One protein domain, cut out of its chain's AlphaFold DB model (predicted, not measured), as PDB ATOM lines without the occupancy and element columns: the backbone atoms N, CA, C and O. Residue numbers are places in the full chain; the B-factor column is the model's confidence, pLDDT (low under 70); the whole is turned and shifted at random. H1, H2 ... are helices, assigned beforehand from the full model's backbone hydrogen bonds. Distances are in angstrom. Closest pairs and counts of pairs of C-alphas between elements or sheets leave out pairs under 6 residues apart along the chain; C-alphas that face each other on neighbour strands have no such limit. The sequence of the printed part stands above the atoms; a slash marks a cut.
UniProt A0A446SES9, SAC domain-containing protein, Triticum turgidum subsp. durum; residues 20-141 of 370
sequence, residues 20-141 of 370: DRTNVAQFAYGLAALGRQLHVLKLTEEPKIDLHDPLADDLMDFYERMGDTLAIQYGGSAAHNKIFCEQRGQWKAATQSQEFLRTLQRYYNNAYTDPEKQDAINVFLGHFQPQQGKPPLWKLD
ATOM      1  N   ASP A  20     239.382 172.863 174.961       72.62
ATOM      2  CA  ASP A  20     240.672 172.916 174.261       72.62
ATOM      3  C   ASP A  20     240.489 173.243 172.764       72.62
ATOM      4  O   ASP A  20     241.157 174.130 172.233       72.62
ATOM      5  N   ARG A  21     239.505 172.613 172.098       73.50
ATOM      6  CA  ARG A  21     239.135 172.909 170.695       73.50
ATOM      7  C   ARG A  21     238.685 174.357 170.503       73.50
ATOM      8  O   ARG A  21     239.068 175.001 169.527       73.50
ATOM      9  N   THR A  22     237.889 174.871 171.438       76.94
ATOM     10  CA  THR A  22     237.405 176.259 171.409       76.94
ATOM     11  C   THR A  22     238.547 177.243 171.640       76.94
ATOM     12  O   THR A  22     238.648 178.237 170.926       76.94
ATOM     13  N   ASN A  23     239.444 176.941 172.578       82.12
ATOM     14  CA  ASN A  23     240.600 177.773 172.896       82.12
ATOM     15  C   ASN A  23     241.578 177.869 171.708       82.12
ATOM     16  O   ASN A  23     241.981 178.966 171.331       82.12
ATOM     17  N   VAL A  24     241.872 176.745 171.040       81.12
ATOM     18  CA  VAL A  24     242.685 176.711 169.805       81.12
ATOM     19  C   VAL A  24     242.027 177.507 168.669       81.12
ATOM     20  O   VAL A  24     242.707 178.263 167.972       81.12
ATOM     21  N   ALA A  25     240.704 177.402 168.496       79.31
ATOM     22  CA  ALA A  25     239.986 178.202 167.503       79.31
ATOM     23  C   ALA A  25     240.064 179.709 167.814       79.31
ATOM     24  O   ALA A  25     240.331 180.513 166.919       79.31
ATOM     25  N   GLN A  26     239.885 180.105 169.078       82.69
ATOM     26  CA  GLN A  26     240.009 181.503 169.497       82.69
ATOM     27  C   GLN A  26     241.438 182.039 169.344       82.69
ATOM     28  O   GLN A  26     241.589 183.167 168.877       82.69
ATOM     29  N   PHE A  27     242.467 181.241 169.651       83.31
ATOM     30  CA  PHE A  27     243.870 181.582 169.390       83.31
ATOM     31  C   PHE A  27     244.109 181.875 167.902       83.31
ATOM     32  O   PHE A  27     244.658 182.923 167.566       83.31
ATOM     33  N   ALA A  28     243.627 181.014 166.997       83.06
ATOM     34  CA  ALA A  28     243.797 181.207 165.555       83.06
ATOM     35  C   ALA A  28     243.142 182.509 165.046       83.06
ATOM     36  O   ALA A  28     243.741 183.243 164.254       83.06
ATOM     37  N   TYR A  29     241.940 182.844 165.531       82.62
ATOM     38  CA  TYR A  29     241.299 184.131 165.227       82.62
ATOM     39  C   TYR A  29     242.004 185.323 165.898       82.62
ATOM     40  O   TYR A  29     242.092 186.389 165.288       82.62
ATOM     41  N   GLY A  30     242.537 185.150 167.111       83.00
ATOM     42  CA  GLY A  30     243.328 186.151 167.830       83.00
ATOM     43  C   GLY A  30     244.622 186.510 167.099       83.00
ATOM     44  O   GLY A  30     244.870 187.684 166.837       83.00
ATOM     45  N   LEU A  31     245.395 185.511 166.665       83.25
ATOM     46  CA  LEU A  31     246.628 185.689 165.890       83.25
ATOM     47  C   LEU A  31     246.357 186.398 164.549       83.25
ATOM     48  O   LEU A  31     247.060 187.340 164.172       83.25
ATOM     49  N   ALA A  32     245.281 186.009 163.857       81.50
ATOM     50  CA  ALA A  32     244.847 186.643 162.610       81.50
ATOM     51  C   ALA A  32     244.316 188.081 162.792       81.50
ATOM     52  O   ALA A  32     244.341 188.869 161.840       81.50
ATOM     53  N   ALA A  33     243.834 188.440 163.986       82.00
ATOM     54  CA  ALA A  33     243.483 189.814 164.343       82.00
ATOM     55  C   ALA A  33     244.734 190.639 164.695       82.00
ATOM     56  O   ALA A  33     244.893 191.747 164.179       82.00
ATOM     57  N   LEU A  34     245.649 190.072 165.489       83.12
ATOM     58  CA  LEU A  34     246.890 190.708 165.932       83.12
ATOM     59  C   LEU A  34     247.787 191.102 164.750       83.12
ATOM     60  O   LEU A  34     248.207 192.255 164.665       83.12
ATOM     61  N   GLY A  35     247.996 190.207 163.777       80.56
ATOM     62  CA  GLY A  35     248.776 190.522 162.570       80.56
ATOM     63  C   GLY A  35     248.201 191.699 161.774       80.56
ATOM     64  O   GLY A  35     248.930 192.586 161.328       80.56
ATOM     65  N   ARG A  36     246.867 191.792 161.680       81.06
ATOM     66  CA  ARG A  36     246.187 192.932 161.043       81.06
ATOM     67  C   ARG A  36     246.343 194.225 161.846       81.06
ATOM     68  O   ARG A  36     246.483 195.282 161.234       81.06
ATOM     69  N   GLN A  37     246.336 194.160 163.179       80.69
ATOM     70  CA  GLN A  37     246.593 195.324 164.035       80.69
ATOM     71  C   GLN A  37     248.028 195.836 163.859       80.69
ATOM     72  O   GLN A  37     248.212 197.026 163.611       80.69
ATOM     73  N   LEU A  38     249.032 194.956 163.911       82.69
ATOM     74  CA  LEU A  38     250.442 195.331 163.762       82.69
ATOM     75  C   LEU A  38     250.754 195.921 162.382       82.69
ATOM     76  O   LEU A  38     251.434 196.943 162.296       82.69
ATOM     77  N   HIS A  39     250.178 195.363 161.315       84.38
ATOM     78  CA  HIS A  39     250.262 195.934 159.971       84.38
ATOM     79  C   HIS A  39     249.622 197.336 159.883       84.38
ATOM     80  O   HIS A  39     250.208 198.254 159.311       84.38
ATOM     81  N   VAL A  40     248.451 197.561 160.499       82.31
ATOM     82  CA  VAL A  40     247.826 198.903 160.562       82.31
ATOM     83  C   VAL A  40     248.671 199.894 161.377       82.31
ATOM     84  O   VAL A  40     248.751 201.069 161.015       82.31
ATOM     85  N   LEU A  41     249.346 199.426 162.430       82.88
ATOM     86  CA  LEU A  41     250.310 200.202 163.220       82.88
ATOM     87  C   LEU A  41     251.676 200.382 162.525       82.88
ATOM     88  O   LEU A  41     252.513 201.122 163.038       82.88
ATOM     89  N   LYS A  42     251.894 199.753 161.358       86.38
ATOM     90  CA  LYS A  42     253.165 199.719 160.607       86.38
ATOM     91  C   LYS A  42     254.343 199.124 161.393       86.38
ATOM     92  O   LYS A  42     255.486 199.528 161.203       86.38
ATOM     93  N   LEU A  43     254.050 198.163 162.267       82.69
ATOM     94  CA  LEU A  43     255.040 197.372 163.006       82.69
ATOM     95  C   LEU A  43     255.441 196.087 162.256       82.69
ATOM     96  O   LEU A  43     256.452 195.476 162.586       82.69
ATOM     97  N   THR A  44     254.672 195.695 161.236       82.12
ATOM     98  CA  THR A  44     254.914 194.517 160.387       82.12
ATOM     99  C   THR A  44     254.523 194.849 158.946       82.12
ATOM    100  O   THR A  44     253.516 195.525 158.731       82.12
ATOM    101  N   GLU A  45     255.302 194.399 157.957       84.81
ATOM    102  CA  GLU A  45     255.017 194.662 156.532       84.81
ATOM    103  C   GLU A  45     253.890 193.780 155.972       84.81
ATOM    104  O   GLU A  45     253.175 194.203 155.065       84.81
ATOM    105  N   GLU A  46     253.670 192.593 156.546       85.62
ATOM    106  CA  GLU A  46     252.551 191.709 156.207       85.62
ATOM    107  C   GLU A  46     251.503 191.639 157.336       85.62
ATOM    108  O   GLU A  46     251.850 191.681 158.516       85.62
ATOM    109  N   PRO A  47     250.202 191.485 157.016       79.56
ATOM    110  CA  PRO A  47     249.128 191.349 158.005       79.56
ATOM    111  C   PRO A  47     248.971 189.922 158.568       79.56
ATOM    112  O   PRO A  47     247.965 189.638 159.224       79.56
ATOM    113  N   LYS A  48     249.915 189.016 158.281       84.94
ATOM    114  CA  LYS A  48     249.954 187.626 158.753       84.94
ATOM    115  C   LYS A  48     251.189 187.449 159.643       84.94
ATOM    116  O   LYS A  48     252.300 187.671 159.183       84.94
ATOM    117  N   ILE A  49     250.984 187.001 160.879       85.19
ATOM    118  CA  ILE A  49     252.055 186.479 161.743       85.19
ATOM    119  C   ILE A  49     252.220 184.989 161.410       85.19
ATOM    120  O   ILE A  49     251.222 184.307 161.149       85.19
ATOM    121  N   ASP A  50     253.450 184.481 161.370       86.50
ATOM    122  CA  ASP A  50     253.678 183.050 161.162       86.50
ATOM    123  C   ASP A  50     253.594 182.257 162.471       86.50
ATOM    124  O   ASP A  50     253.841 182.796 163.544       86.50
ATOM    125  N   LEU A  51     253.256 180.966 162.402       81.88
ATOM    126  CA  LEU A  51     253.121 180.124 163.603       81.88
ATOM    127  C   LEU A  51     254.463 179.807 164.287       81.88
ATOM    128  O   LEU A  51     254.460 179.259 165.380       81.88
ATOM    129  N   HIS A  52     255.586 180.152 163.654       80.88
ATOM    130  CA  HIS A  52     256.940 180.043 164.207       80.88
ATOM    131  C   HIS A  52     257.557 181.412 164.555       80.88
ATOM    132  O   HIS A  52     258.762 181.513 164.784       80.88
ATOM    133  N   ASP A  53     256.753 182.480 164.554       86.62
ATOM    134  CA  ASP A  53     257.151 183.784 165.082       86.62
ATOM    135  C   ASP A  53     257.122 183.737 166.626       86.62
ATOM    136  O   ASP A  53     256.120 183.278 167.181       86.62
ATOM    137  N   PRO A  54     258.142 184.237 167.350       86.50
ATOM    138  CA  PRO A  54     258.113 184.313 168.814       86.50
ATOM    139  C   PRO A  54     256.875 185.027 169.385       86.50
ATOM    140  O   PRO A  54     256.434 184.707 170.485       86.50
ATOM    141  N   LEU A  55     256.267 185.955 168.637       86.12
ATOM    142  CA  LEU A  55     255.008 186.592 169.023       86.12
ATOM    143  C   LEU A  55     253.808 185.629 168.964       86.12
ATOM    144  O   LEU A  55     252.851 185.789 169.723       86.12
ATOM    145  N   ALA A  56     253.832 184.643 168.063       84.88
ATOM    146  CA  ALA A  56     252.825 183.588 168.023       84.88
ATOM    147  C   ALA A  56     252.980 182.636 169.217       84.88
ATOM    148  O   ALA A  56     251.962 182.282 169.809       84.88
ATOM    149  N   ASP A  57     254.215 182.307 169.618       83.50
ATOM    150  CA  ASP A  57     254.505 181.538 170.839       83.50
ATOM    151  C   ASP A  57     254.039 182.286 172.106       83.50
ATOM    152  O   ASP A  57     253.303 181.721 172.913       83.50
ATOM    153  N   ASP A  58     254.384 183.572 172.262       84.19
ATOM    154  CA  ASP A  58     253.943 184.410 173.395       84.19
ATOM    155  C   ASP A  58     252.405 184.496 173.491       84.19
ATOM    156  O   ASP A  58     251.822 184.453 174.583       84.19
ATOM    157  N   LEU A  59     251.727 184.604 172.340       80.56
ATOM    158  CA  LEU A  59     250.268 184.608 172.265       80.56
ATOM    159  C   LEU A  59     249.686 183.220 172.580       80.56
ATOM    160  O   LEU A  59     248.675 183.132 173.276       80.56
ATOM    161  N   MET A  60     250.316 182.142 172.110       82.62
ATOM    162  CA  MET A  60     249.906 180.762 172.381       82.62
ATOM    163  C   MET A  60     249.971 180.468 173.882       82.62
ATOM    164  O   MET A  60     248.990 180.007 174.458       82.62
ATOM    165  N   ASP A  61     251.062 180.872 174.532       80.19
ATOM    166  CA  ASP A  61     251.258 180.809 175.982       80.19
ATOM    167  C   ASP A  61     250.200 181.598 176.768       80.19
ATOM    168  O   ASP A  61     249.793 181.197 177.863       80.19
ATOM    169  N   PHE A  62     249.733 182.731 176.235       82.69
ATOM    170  CA  PHE A  62     248.629 183.479 176.836       82.69
ATOM    171  C   PHE A  62     247.300 182.715 176.726       82.69
ATOM    172  O   PHE A  62     246.590 182.578 177.725       82.69
ATOM    173  N   TYR A  63     246.975 182.190 175.540       81.25
ATOM    174  CA  TYR A  63     245.755 181.407 175.334       81.25
ATOM    175  C   TYR A  63     245.776 180.088 176.123       81.25
ATOM    176  O   TYR A  63     244.743 179.712 176.675       81.25
ATOM    177  N   GLU A  64     246.922 179.416 176.273       79.06
ATOM    178  CA  GLU A  64     247.045 178.217 177.115       79.06
ATOM    179  C   GLU A  64     246.676 178.524 178.579       79.06
ATOM    180  O   GLU A  64     245.769 177.900 179.131       79.06
ATOM    181  N   ARG A  65     247.281 179.558 179.184       77.12
ATOM    182  CA  ARG A  65     246.981 179.983 180.570       77.12
ATOM    183  C   ARG A  65     245.526 180.424 180.774       77.12
ATOM    184  O   ARG A  65     244.954 180.195 181.843       77.12
ATOM    185  N   MET A  66     244.919 181.046 179.761       82.19
ATOM    186  CA  MET A  66     243.495 181.395 179.774       82.19
ATOM    187  C   MET A  66     242.614 180.135 179.747       82.19
ATOM    188  O   MET A  66     241.660 180.037 180.520       82.19
ATOM    189  N   GLY A  67     242.959 179.155 178.905       78.31
ATOM    190  CA  GLY A  67     242.286 177.858 178.830       78.31
ATOM    191  C   GLY A  67     242.357 177.078 180.143       78.31
ATOM    192  O   GLY A  67     241.326 176.613 180.623       78.31
ATOM    193  N   ASP A  68     243.536 177.009 180.766       73.25
ATOM    194  CA  ASP A  68     243.735 176.354 182.065       73.25
ATOM    195  C   ASP A  68     242.890 176.998 183.174       73.25
ATOM    196  O   ASP A  68     242.186 176.294 183.899       73.25
ATOM    197  N   THR A  69     242.891 178.333 183.270       75.62
ATOM    198  CA  THR A  69     242.074 179.073 184.252       75.62
ATOM    199  C   THR A  69     240.578 178.783 184.080       75.62
ATOM    200  O   THR A  69     239.869 178.525 185.055       75.62
ATOM    201  N   LEU A  70     240.091 178.760 182.836       75.31
ATOM    202  CA  LEU A  70     238.693 178.453 182.525       75.31
ATOM    203  C   LEU A  70     238.336 176.986 182.792       75.31
ATOM    204  O   LEU A  70     237.252 176.704 183.303       75.31
ATOM    205  N   ALA A  71     239.229 176.041 182.498       71.62
ATOM    206  CA  ALA A  71     239.019 174.636 182.832       71.62
ATOM    207  C   ALA A  71     238.914 174.432 184.353       71.62
ATOM    208  O   ALA A  71     238.037 173.695 184.812       71.62
ATOM    209  N   ILE A  72     239.724 175.148 185.143       67.94
ATOM    210  CA  ILE A  72     239.649 175.121 186.609       67.94
ATOM    211  C   ILE A  72     238.286 175.651 187.081       67.94
ATOM    212  O   ILE A  72     237.635 174.993 187.894       67.94
ATOM    213  N   GLN A  73     237.805 176.767 186.525       65.50
ATOM    214  CA  GLN A  73     236.503 177.347 186.883       65.50
ATOM    215  C   GLN A  73     235.318 176.421 186.531       65.50
ATOM    216  O   GLN A  73     234.415 176.243 187.345       65.50
ATOM    217  N   TYR A  74     235.325 175.796 185.346       62.19
ATOM    218  CA  TYR A  74     234.201 174.986 184.839       62.19
ATOM    219  C   TYR A  74     234.282 173.476 185.132       62.19
ATOM    220  O   TYR A  74     233.290 172.770 184.931       62.19
ATOM    221  N   GLY A  75     235.437 172.958 185.558       61.31
ATOM    222  CA  GLY A  75     235.676 171.522 185.765       61.31
ATOM    223  C   GLY A  75     236.629 171.165 186.911       61.31
ATOM    224  O   GLY A  75     236.887 169.984 187.131       61.31
ATOM    225  N   GLY A  76     237.158 172.144 187.652       62.16
ATOM    226  CA  GLY A  76     238.031 171.920 188.811       62.16
ATOM    227  C   GLY A  76     239.451 171.430 188.491       62.16
ATOM    228  O   GLY A  76     240.213 171.158 189.417       62.16
ATOM    229  N   SER A  77     239.822 171.325 187.212       61.53
ATOM    230  CA  SER A  77     241.137 170.885 186.725       61.53
ATOM    231  C   SER A  77     241.618 171.787 185.591       61.53
ATOM    232  O   SER A  77     240.795 172.322 184.862       61.53
ATOM    233  N   ALA A  78     242.930 171.890 185.379       61.66
ATOM    234  CA  ALA A  78     243.496 172.520 184.181       61.66
ATOM    235  C   ALA A  78     243.018 171.853 182.864       61.66
ATOM    236  O   ALA A  78     242.422 170.768 182.888       61.66
ATOM    237  N   ALA A  79     243.252 172.513 181.726       58.41
ATOM    238  CA  ALA A  79     242.806 172.076 180.404       58.41
ATOM    239  C   ALA A  79     243.694 170.947 179.847       58.41
ATOM    240  O   ALA A  79     244.794 170.695 180.342       58.41
ATOM    241  N   HIS A  80     243.215 170.233 178.825       58.97
ATOM    242  CA  HIS A  80     243.921 169.086 178.250       58.97
ATOM    243  C   HIS A  80     244.780 169.554 177.066       58.97
ATOM    244  O   HIS A  80     244.484 169.276 175.900       58.97
ATOM    245  N   ASN A  81     245.849 170.300 177.368       60.25
ATOM    246  CA  ASN A  81     246.652 171.098 176.420       60.25
ATOM    247  C   ASN A  81     247.531 170.283 175.449       60.25
ATOM    248  O   ASN A  81     248.530 170.775 174.926       60.25
ATOM    249  N   LYS A  82     247.137 169.041 175.154       55.94
ATOM    250  CA  LYS A  82     247.838 168.077 174.299       55.94
ATOM    251  C   LYS A  82     248.299 168.673 172.962       55.94
ATOM    252  O   LYS A  82     249.411 168.388 172.539       55.94
ATOM    253  N   ILE A  83     247.484 169.536 172.345       52.19
ATOM    254  CA  ILE A  83     247.784 170.207 171.064       52.19
ATOM    255  C   ILE A  83     248.964 171.189 171.199       52.19
ATOM    256  O   ILE A  83     249.837 171.220 170.334       52.19
ATOM    257  N   PHE A  84     249.026 171.959 172.290       54.16
ATOM    258  CA  PHE A  84     250.114 172.909 172.542       54.16
ATOM    259  C   PHE A  84     251.403 172.179 172.960       54.16
ATOM    260  O   PHE A  84     252.471 172.459 172.416       54.16
ATOM    261  N   CYS A  85     251.308 171.157 173.820       53.97
ATOM    262  CA  CYS A  85     252.439 170.282 174.159       53.97
ATOM    263  C   CYS A  85     253.045 169.577 172.930       53.97
ATOM    264  O   CYS A  85     254.263 169.392 172.865       53.97
ATOM    265  N   GLU A  86     252.206 169.186 171.962       51.16
ATOM    266  CA  GLU A  86     252.612 168.531 170.714       51.16
ATOM    267  C   GLU A  86     253.332 169.498 169.761       51.16
ATOM    268  O   GLU A  86     254.408 169.160 169.269       51.16
ATOM    269  N   GLN A  87     252.830 170.729 169.581       50.81
ATOM    270  CA  GLN A  87     253.545 171.764 168.815       50.81
ATOM    271  C   GLN A  87     254.878 172.167 169.467       50.81
ATOM    272  O   GLN A  87     255.863 172.394 168.764       50.81
ATOM    273  N   ARG A  88     254.945 172.188 170.804       53.78
ATOM    274  CA  ARG A  88     256.150 172.554 171.571       53.78
ATOM    275  C   ARG A  88     257.138 171.396 171.793       53.78
ATOM    276  O   ARG A  88     258.135 171.575 172.491       53.78
ATOM    277  N   GLY A  89     256.870 170.210 171.234       51.69
ATOM    278  CA  GLY A  89     257.786 169.061 171.241       51.69
ATOM    279  C   GLY A  89     258.099 168.470 172.623       51.69
ATOM    280  O   GLY A  89     259.194 167.946 172.832       51.69
ATOM    281  N   GLN A  90     257.181 168.576 173.590       54.62
ATOM    282  CA  GLN A  90     257.439 168.161 174.974       54.62
ATOM    283  C   GLN A  90     257.509 166.628 175.151       54.62
ATOM    284  O   GLN A  90     256.904 165.846 174.416       54.62
ATOM    285  N   TRP A  91     258.275 166.176 176.152       52.25
ATOM    286  CA  TRP A  91     258.551 164.753 176.385       52.25
ATOM    287  C   TRP A  91     257.301 163.985 176.845       52.25
ATOM    288  O   TRP A  91     256.883 164.112 177.997       52.25
ATOM    289  N   LYS A  92     256.774 163.112 175.968       53.34
ATOM    290  CA  LYS A  92     255.537 162.317 176.158       53.34
ATOM    291  C   LYS A  92     255.329 161.752 177.574       53.34
ATOM    292  O   LYS A  92     254.214 161.810 178.078       53.34
ATOM    293  N   ALA A  93     256.375 161.227 178.218       52.22
ATOM    294  CA  ALA A  93     256.274 160.608 179.546       52.22
ATOM    295  C   ALA A  93     255.915 161.597 180.678       52.22
ATOM    296  O   ALA A  93     255.212 161.218 181.613       52.22
ATOM    297  N   ALA A  94     256.363 162.856 180.595       56.97
ATOM    298  CA  ALA A  94     256.025 163.889 181.577       56.97
ATOM    299  C   ALA A  94     254.594 164.410 181.368       56.97
ATOM    300  O   ALA A  94     253.833 164.539 182.325       56.97
ATOM    301  N   THR A  95     254.194 164.621 180.110       59.78
ATOM    302  CA  THR A  95     252.816 164.995 179.761       59.78
ATOM    303  C   THR A  95     251.823 163.897 180.168       59.78
ATOM    304  O   THR A  95     250.769 164.191 180.722       59.78
ATOM    305  N   GLN A  96     252.157 162.615 179.968       56.66
ATOM    306  CA  GLN A  96     251.265 161.490 180.284       56.66
ATOM    307  C   GLN A  96     250.918 161.389 181.781       56.66
ATOM    308  O   GLN A  96     249.765 161.115 182.117       56.66
ATOM    309  N   SER A  97     251.875 161.626 182.685       60.34
ATOM    310  CA  SER A  97     251.604 161.607 184.129       60.34
ATOM    311  C   SER A  97     250.819 162.840 184.589       60.34
ATOM    312  O   SER A  97     249.911 162.709 185.410       60.34
ATOM    313  N   GLN A  98     251.089 164.018 184.013       65.31
ATOM    314  CA  GLN A  98     250.296 165.226 184.257       65.31
ATOM    315  C   GLN A  98     248.837 165.059 183.813       65.31
ATOM    316  O   GLN A  98     247.936 165.422 184.565       65.31
ATOM    317  N   GLU A  99     248.578 164.458 182.649       66.81
ATOM    318  CA  GLU A  99     247.204 164.245 182.177       66.81
ATOM    319  C   GLU A  99     246.445 163.176 182.976       66.81
ATOM    320  O   GLU A  99     245.236 163.304 183.194       66.81
ATOM    321  N   PHE A 100     247.139 162.163 183.504       67.69
ATOM    322  CA  PHE A 100     246.545 161.232 184.466       67.69
ATOM    323  C   PHE A 100     246.133 161.948 185.765       67.69
ATOM    324  O   PHE A 100     245.002 161.791 186.226       67.69
ATOM    325  N   LEU A 101     247.001 162.807 186.316       69.19
ATOM    326  CA  LEU A 101     246.690 163.608 187.507       69.19
ATOM    327  C   LEU A 101     245.552 164.616 187.258       69.19
ATOM    328  O   LEU A 101     244.633 164.690 188.073       69.19
ATOM    329  N   ARG A 102     245.547 165.320 186.113       69.31
ATOM    330  CA  ARG A 102     244.433 166.188 185.673       69.31
ATOM    331  C   ARG A 102     243.115 165.404 185.605       69.31
ATOM    332  O   ARG A 102     242.088 165.887 186.083       69.31
ATOM    333  N   THR A 103     243.144 164.172 185.091       67.81
ATOM    334  CA  THR A 103     241.967 163.285 185.015       67.81
ATOM    335  C   THR A 103     241.451 162.885 186.403       67.81
ATOM    336  O   THR A 103     240.250 162.989 186.653       67.81
ATOM    337  N   LEU A 104     242.336 162.499 187.332       69.56
ATOM    338  CA  LEU A 104     241.961 162.191 188.719       69.56
ATOM    339  C   LEU A 104     241.396 163.414 189.456       69.56
ATOM    340  O   LEU A 104     240.356 163.313 190.108       69.56
ATOM    341  N   GLN A 105     242.031 164.581 189.311       69.38
ATOM    342  CA  GLN A 105     241.557 165.846 189.878       69.38
ATOM    343  C   GLN A 105     240.154 166.197 189.368       69.38
ATOM    344  O   GLN A 105     239.300 166.614 190.153       69.38
ATOM    345  N   ARG A 106     239.891 165.994 188.073       70.06
ATOM    346  CA  ARG A 106     238.578 166.227 187.463       70.06
ATOM    347  C   ARG A 106     237.529 165.224 187.942       70.06
ATOM    348  O   ARG A 106     236.410 165.628 188.239       70.06
ATOM    349  N   TYR A 107     237.882 163.943 188.082       66.44
ATOM    350  CA  TYR A 107     236.997 162.929 188.666       66.44
ATOM    351  C   TYR A 107     236.609 163.287 190.108       66.44
ATOM    352  O   TYR A 107     235.422 163.330 190.428       66.44
ATOM    353  N   TYR A 108     237.587 163.628 190.953       69.69
ATOM    354  CA  TYR A 108     237.347 164.033 192.340       69.69
ATOM    355  C   TYR A 108     236.465 165.288 192.433       69.69
ATOM    356  O   TYR A 108     235.478 165.300 193.167       69.69
ATOM    357  N   ASN A 109     236.757 166.325 191.640       69.38
ATOM    358  CA  ASN A 109     235.943 167.543 191.620       69.38
ATOM    359  C   ASN A 109     234.504 167.275 191.155       69.38
ATOM    360  O   ASN A 109     233.576 167.760 191.805       69.38
ATOM    361  N   ASN A 110     234.316 166.489 190.089       67.81
ATOM    362  CA  ASN A 110     232.994 166.108 189.584       67.81
ATOM    363  C   ASN A 110     232.196 165.266 190.597       67.81
ATOM    364  O   ASN A 110     230.974 165.368 190.642       67.81
ATOM    365  N   ALA A 111     232.869 164.429 191.395       65.69
ATOM    366  CA  ALA A 111     232.228 163.554 192.374       65.69
ATOM    367  C   ALA A 111     231.868 164.266 193.691       65.69
ATOM    368  O   ALA A 111     230.822 163.970 194.263       65.69
ATOM    369  N   TYR A 112     232.714 165.190 194.167       65.81
ATOM    370  CA  TYR A 112     232.593 165.769 195.513       65.81
ATOM    371  C   TYR A 112     232.297 167.274 195.558       65.81
ATOM    372  O   TYR A 112     231.680 167.720 196.516       65.81
ATOM    373  N   THR A 113     232.683 168.065 194.548       67.38
ATOM    374  CA  THR A 113     232.537 169.544 194.586       67.38
ATOM    375  C   THR A 113     231.515 170.107 193.591       67.38
ATOM    376  O   THR A 113     231.048 171.229 193.767       67.38
ATOM    377  N   ASP A 114     231.156 169.358 192.542       68.94
ATOM    378  CA  ASP A 114     230.133 169.770 191.564       68.94
ATOM    379  C   ASP A 114     228.734 169.985 192.189       68.94
ATOM    380  O   ASP A 114     228.083 170.956 191.800       68.94
ATOM    381  N   PRO A 115     228.276 169.199 193.195       69.44
ATOM    382  CA  PRO A 115     227.002 169.463 193.871       69.44
ATOM    383  C   PRO A 115     226.970 170.836 194.559       69.44
ATOM    384  O   PRO A 115     226.068 171.628 194.307       69.44
ATOM    385  N   GLU A 116     227.993 171.161 195.355       71.38
ATOM    386  CA  GLU A 116     228.085 172.440 196.077       71.38
ATOM    387  C   GLU A 116     228.204 173.636 195.117       71.38
ATOM    388  O   GLU A 116     227.596 174.686 195.337       71.38
ATOM    389  N   LYS A 117     228.933 173.468 194.003       70.50
ATOM    390  CA  LYS A 117     229.018 174.465 192.923       70.50
ATOM    391  C   LYS A 117     227.661 174.688 192.257       70.50
ATOM    392  O   LYS A 117     227.265 175.835 192.051       70.50
ATOM    393  N   GLN A 118     226.936 173.616 191.930       71.56
ATOM    394  CA  GLN A 118     225.610 173.720 191.325       71.56
ATOM    395  C   GLN A 118     224.604 174.363 192.291       71.56
ATOM    396  O   GLN A 118     223.788 175.171 191.851       71.56
ATOM    397  N   ASP A 119     224.707 174.091 193.592       74.75
ATOM    398  CA  ASP A 119     223.898 174.739 194.624       74.75
ATOM    399  C   ASP A 119     224.190 176.240 194.733       74.75
ATOM    400  O   ASP A 119     223.261 177.048 194.701       74.75
ATOM    401  N   ALA A 120     225.463 176.643 194.766       75.12
ATOM    402  CA  ALA A 120     225.845 178.056 194.748       75.12
ATOM    403  C   ALA A 120     225.312 178.784 193.495       75.12
ATOM    404  O   ALA A 120     224.772 179.888 193.597       75.12
ATOM    405  N   ILE A 121     225.380 178.139 192.324       72.62
ATOM    406  CA  ILE A 121     224.805 178.642 191.065       72.62
ATOM    407  C   ILE A 121     223.273 178.741 191.152       72.62
ATOM    408  O   ILE A 121     222.699 179.743 190.725       72.62
ATOM    409  N   ASN A 122     222.599 177.747 191.738       72.12
ATOM    410  CA  ASN A 122     221.145 177.739 191.918       72.12
ATOM    411  C   ASN A 122     220.672 178.879 192.837       72.12
ATOM    412  O   ASN A 122     219.636 179.488 192.559       72.12
ATOM    413  N   VAL A 123     221.425 179.196 193.897       77.75
ATOM    414  CA  VAL A 123     221.164 180.367 194.753       77.75
ATOM    415  C   VAL A 123     221.417 181.669 193.989       77.75
ATOM    416  O   VAL A 123     220.549 182.540 193.967       77.75
ATOM    417  N   PHE A 124     222.566 181.800 193.319       74.12
ATOM    418  CA  PHE A 124     222.955 183.023 192.604       74.12
ATOM    419  C   PHE A 124     221.994 183.386 191.458       74.12
ATOM    420  O   PHE A 124     221.634 184.551 191.297       74.12
ATOM    421  N   LEU A 125     221.532 182.395 190.690       71.62
ATOM    422  CA  LEU A 125     220.551 182.580 189.613       71.62
ATOM    423  C   LEU A 125     219.100 182.705 190.120       71.62
ATOM    424  O   LEU A 125     218.180 182.860 189.317       71.62
ATOM    425  N   GLY A 126     218.869 182.617 191.434       74.94
ATOM    426  CA  GLY A 126     217.538 182.700 192.038       74.94
ATOM    427  C   GLY A 126     216.632 181.491 191.774       74.94
ATOM    428  O   GLY A 126     215.435 181.568 192.055       74.94
ATOM    429  N   HIS A 127     217.177 180.378 191.265       75.44
ATOM    430  CA  HIS A 127     216.464 179.099 191.145       75.44
ATOM    431  C   HIS A 127     216.103 178.523 192.522       75.44
ATOM    432  O   HIS A 127     215.044 177.918 192.675       75.44
ATOM    433  N   PHE A 128     216.940 178.768 193.534       77.62
ATOM    434  CA  PHE A 128     216.587 178.586 194.938       77.62
ATOM    435  C   PHE A 128     216.577 179.933 195.662       77.62
ATOM    436  O   PHE A 128     217.578 180.645 195.690       77.62
ATOM    437  N   GLN A 129     215.451 180.257 196.298       80.06
ATOM    438  CA  GLN A 129     215.333 181.409 197.188       80.06
ATOM    439  C   GLN A 129     215.302 180.910 198.640       80.06
ATOM    440  O   GLN A 129     214.339 180.229 199.011       80.06
ATOM    441  N   PRO A 130     216.312 181.220 199.476       78.69
ATOM    442  CA  PRO A 130     216.312 180.809 200.875       78.69
ATOM    443  C   PRO A 130     215.157 181.479 201.628       78.69
ATOM    444  O   PRO A 130     214.945 182.686 201.532       78.69
ATOM    445  N   GLN A 131     214.405 180.689 202.395       79.12
ATOM    446  CA  GLN A 131     213.267 181.159 203.189       79.12
ATOM    447  C   GLN A 131     213.454 180.762 204.651       79.12
ATOM    448  O   GLN A 131     213.836 179.633 204.960       79.12
ATOM    449  N   GLN A 132     213.178 181.697 205.559       72.88
ATOM    450  CA  GLN A 132     213.367 181.500 206.993       72.88
ATOM    451  C   GLN A 132     212.499 180.329 207.493       72.88
ATOM    452  O   GLN A 132     211.296 180.289 207.242       72.88
ATOM    453  N   GLY A 133     213.120 179.355 208.163       77.00
ATOM    454  CA  GLY A 133     212.448 178.143 208.648       77.00
ATOM    455  C   GLY A 133     212.302 176.998 207.632       77.00
ATOM    456  O   GLY A 133     211.757 175.959 207.994       77.00
ATOM    457  N   LYS A 134     212.796 177.134 206.392       78.06
ATOM    458  CA  LYS A 134     212.920 176.009 205.442       78.06
ATOM    459  C   LYS A 134     214.332 175.405 205.465       78.06
ATOM    460  O   LYS A 134     215.281 176.115 205.804       78.06
ATOM    461  N   PRO A 135     214.499 174.115 205.111       76.94
ATOM    462  CA  PRO A 135     215.826 173.531 204.934       76.94
ATOM    463  C   PRO A 135     216.610 174.264 203.826       76.94
ATOM    464  O   PRO A 135     216.007 174.716 202.847       76.94
ATOM    465  N   PRO A 136     217.943 174.397 203.964       74.56
ATOM    466  CA  PRO A 136     218.801 174.923 202.908       74.56
ATOM    467  C   PRO A 136     218.916 173.932 201.741       74.56
ATOM    468  O   PRO A 136     218.630 172.745 201.898       74.56
ATOM    469  N   LEU A 137     219.370 174.425 200.588       76.38
ATOM    470  CA  LEU A 137     219.386 173.693 199.318       76.38
ATOM    471  C   LEU A 137     220.107 172.335 199.398       76.38
ATOM    472  O   LEU A 137     219.511 171.314 199.078       76.38
ATOM    473  N   TRP A 138     221.301 172.307 199.991       75.12
ATOM    474  CA  TRP A 138     222.122 171.106 200.220       75.12
ATOM    475  C   TRP A 138     221.545 170.108 201.250       75.12
ATOM    476  O   TRP A 138     222.206 169.144 201.633       75.12
ATOM    477  N   LYS A 139     220.321 170.341 201.749       73.19
ATOM    478  CA  LYS A 139     219.525 169.391 202.550       73.19
ATOM    479  C   LYS A 139     218.204 168.995 201.870       73.19
ATOM    480  O   LYS A 139     217.366 168.361 202.507       73.19
ATOM    481  N   LEU A 140     218.002 169.378 200.611       69.69
ATOM    482  CA  LEU A 140     216.910 168.909 199.762       69.69
ATOM    483  C   LEU A 140     217.422 167.762 198.886       69.69
ATOM    484  O   LEU A 140     218.424 167.916 198.191       69.69
ATOM    485  N   ASP A 141     216.714 166.632 198.857       58.03
ATOM    486  CA  ASP A 141     217.044 165.558 197.915       58.03
ATOM    487  C   ASP A 141     216.956 166.048 196.458       58.03
ATOM    488  O   ASP A 141     216.208 166.980 196.130       58.03
TER     489      ASP A 141
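AT A GLANCE: This is residues 20 to 141 of the 370 residues of the protein "SAC domain-containing protein" of Triticum turgidum subsp. durum (UniProt A0A446SES9). Look for a flat, open arrangement: helix H2 in the middle, H1 folded back beside it as a slanting hairpin partner, and H3 and H4 making a loose loop on another side. H5 turns off after H4, and residues 130 to 135 stick out beyond it. The 122 printed residues hold five named helices, H1 to H5 in chain order, all helix in class, and are only just extended, close to loose, with a radius of gyration of the C-alphas of 20.8 A and spans of 69 by 40 by 16 A.

IN THESE COORDINATES: Find C-alpha 54 at (258.113, 184.313, 168.814); from there H2, residues 54 to 75, runs 30.9 A. H1, residues 20 to 40, and H4, residues 92 to 112, each measure 30.2 A. H3 is residues 82 to 87; H5, residues 114 to 124, ends at C-alpha 124 (222.955, 183.023, 192.604).

HOW THE PARTS SIT: H1 and H2 touch as a helical hairpin, closest at the C-alphas of Asn 23 and Gly 67, 6.2 A, opposite ways at a tilt of 36 degrees, only just steep. H2, with residue 75 alone, only just touches H4, with 3 pairs of C-alphas within 8 A, the closest Gly 75 and Arg 106, 6.3 A. H3 is close but not clearly touching H2, the closest C-alphas being Glu 64 and Phe 84, 7.6 A. H4 and H5 meet only through their link. Each O i to N i+4 pair is within hydrogen-bond range in H2, H3 and H5, and 16 of 17 in H1 and in H4.

THE WHOLE: The C-alphas farthest apart, Glu 45 and Gly 133, are 69.3 A apart. The printed part has no cut; H1 to H2 is a long link. Look for pLDDT under 70 at residues 72 to 105, 107 to 115 and 140 to 141.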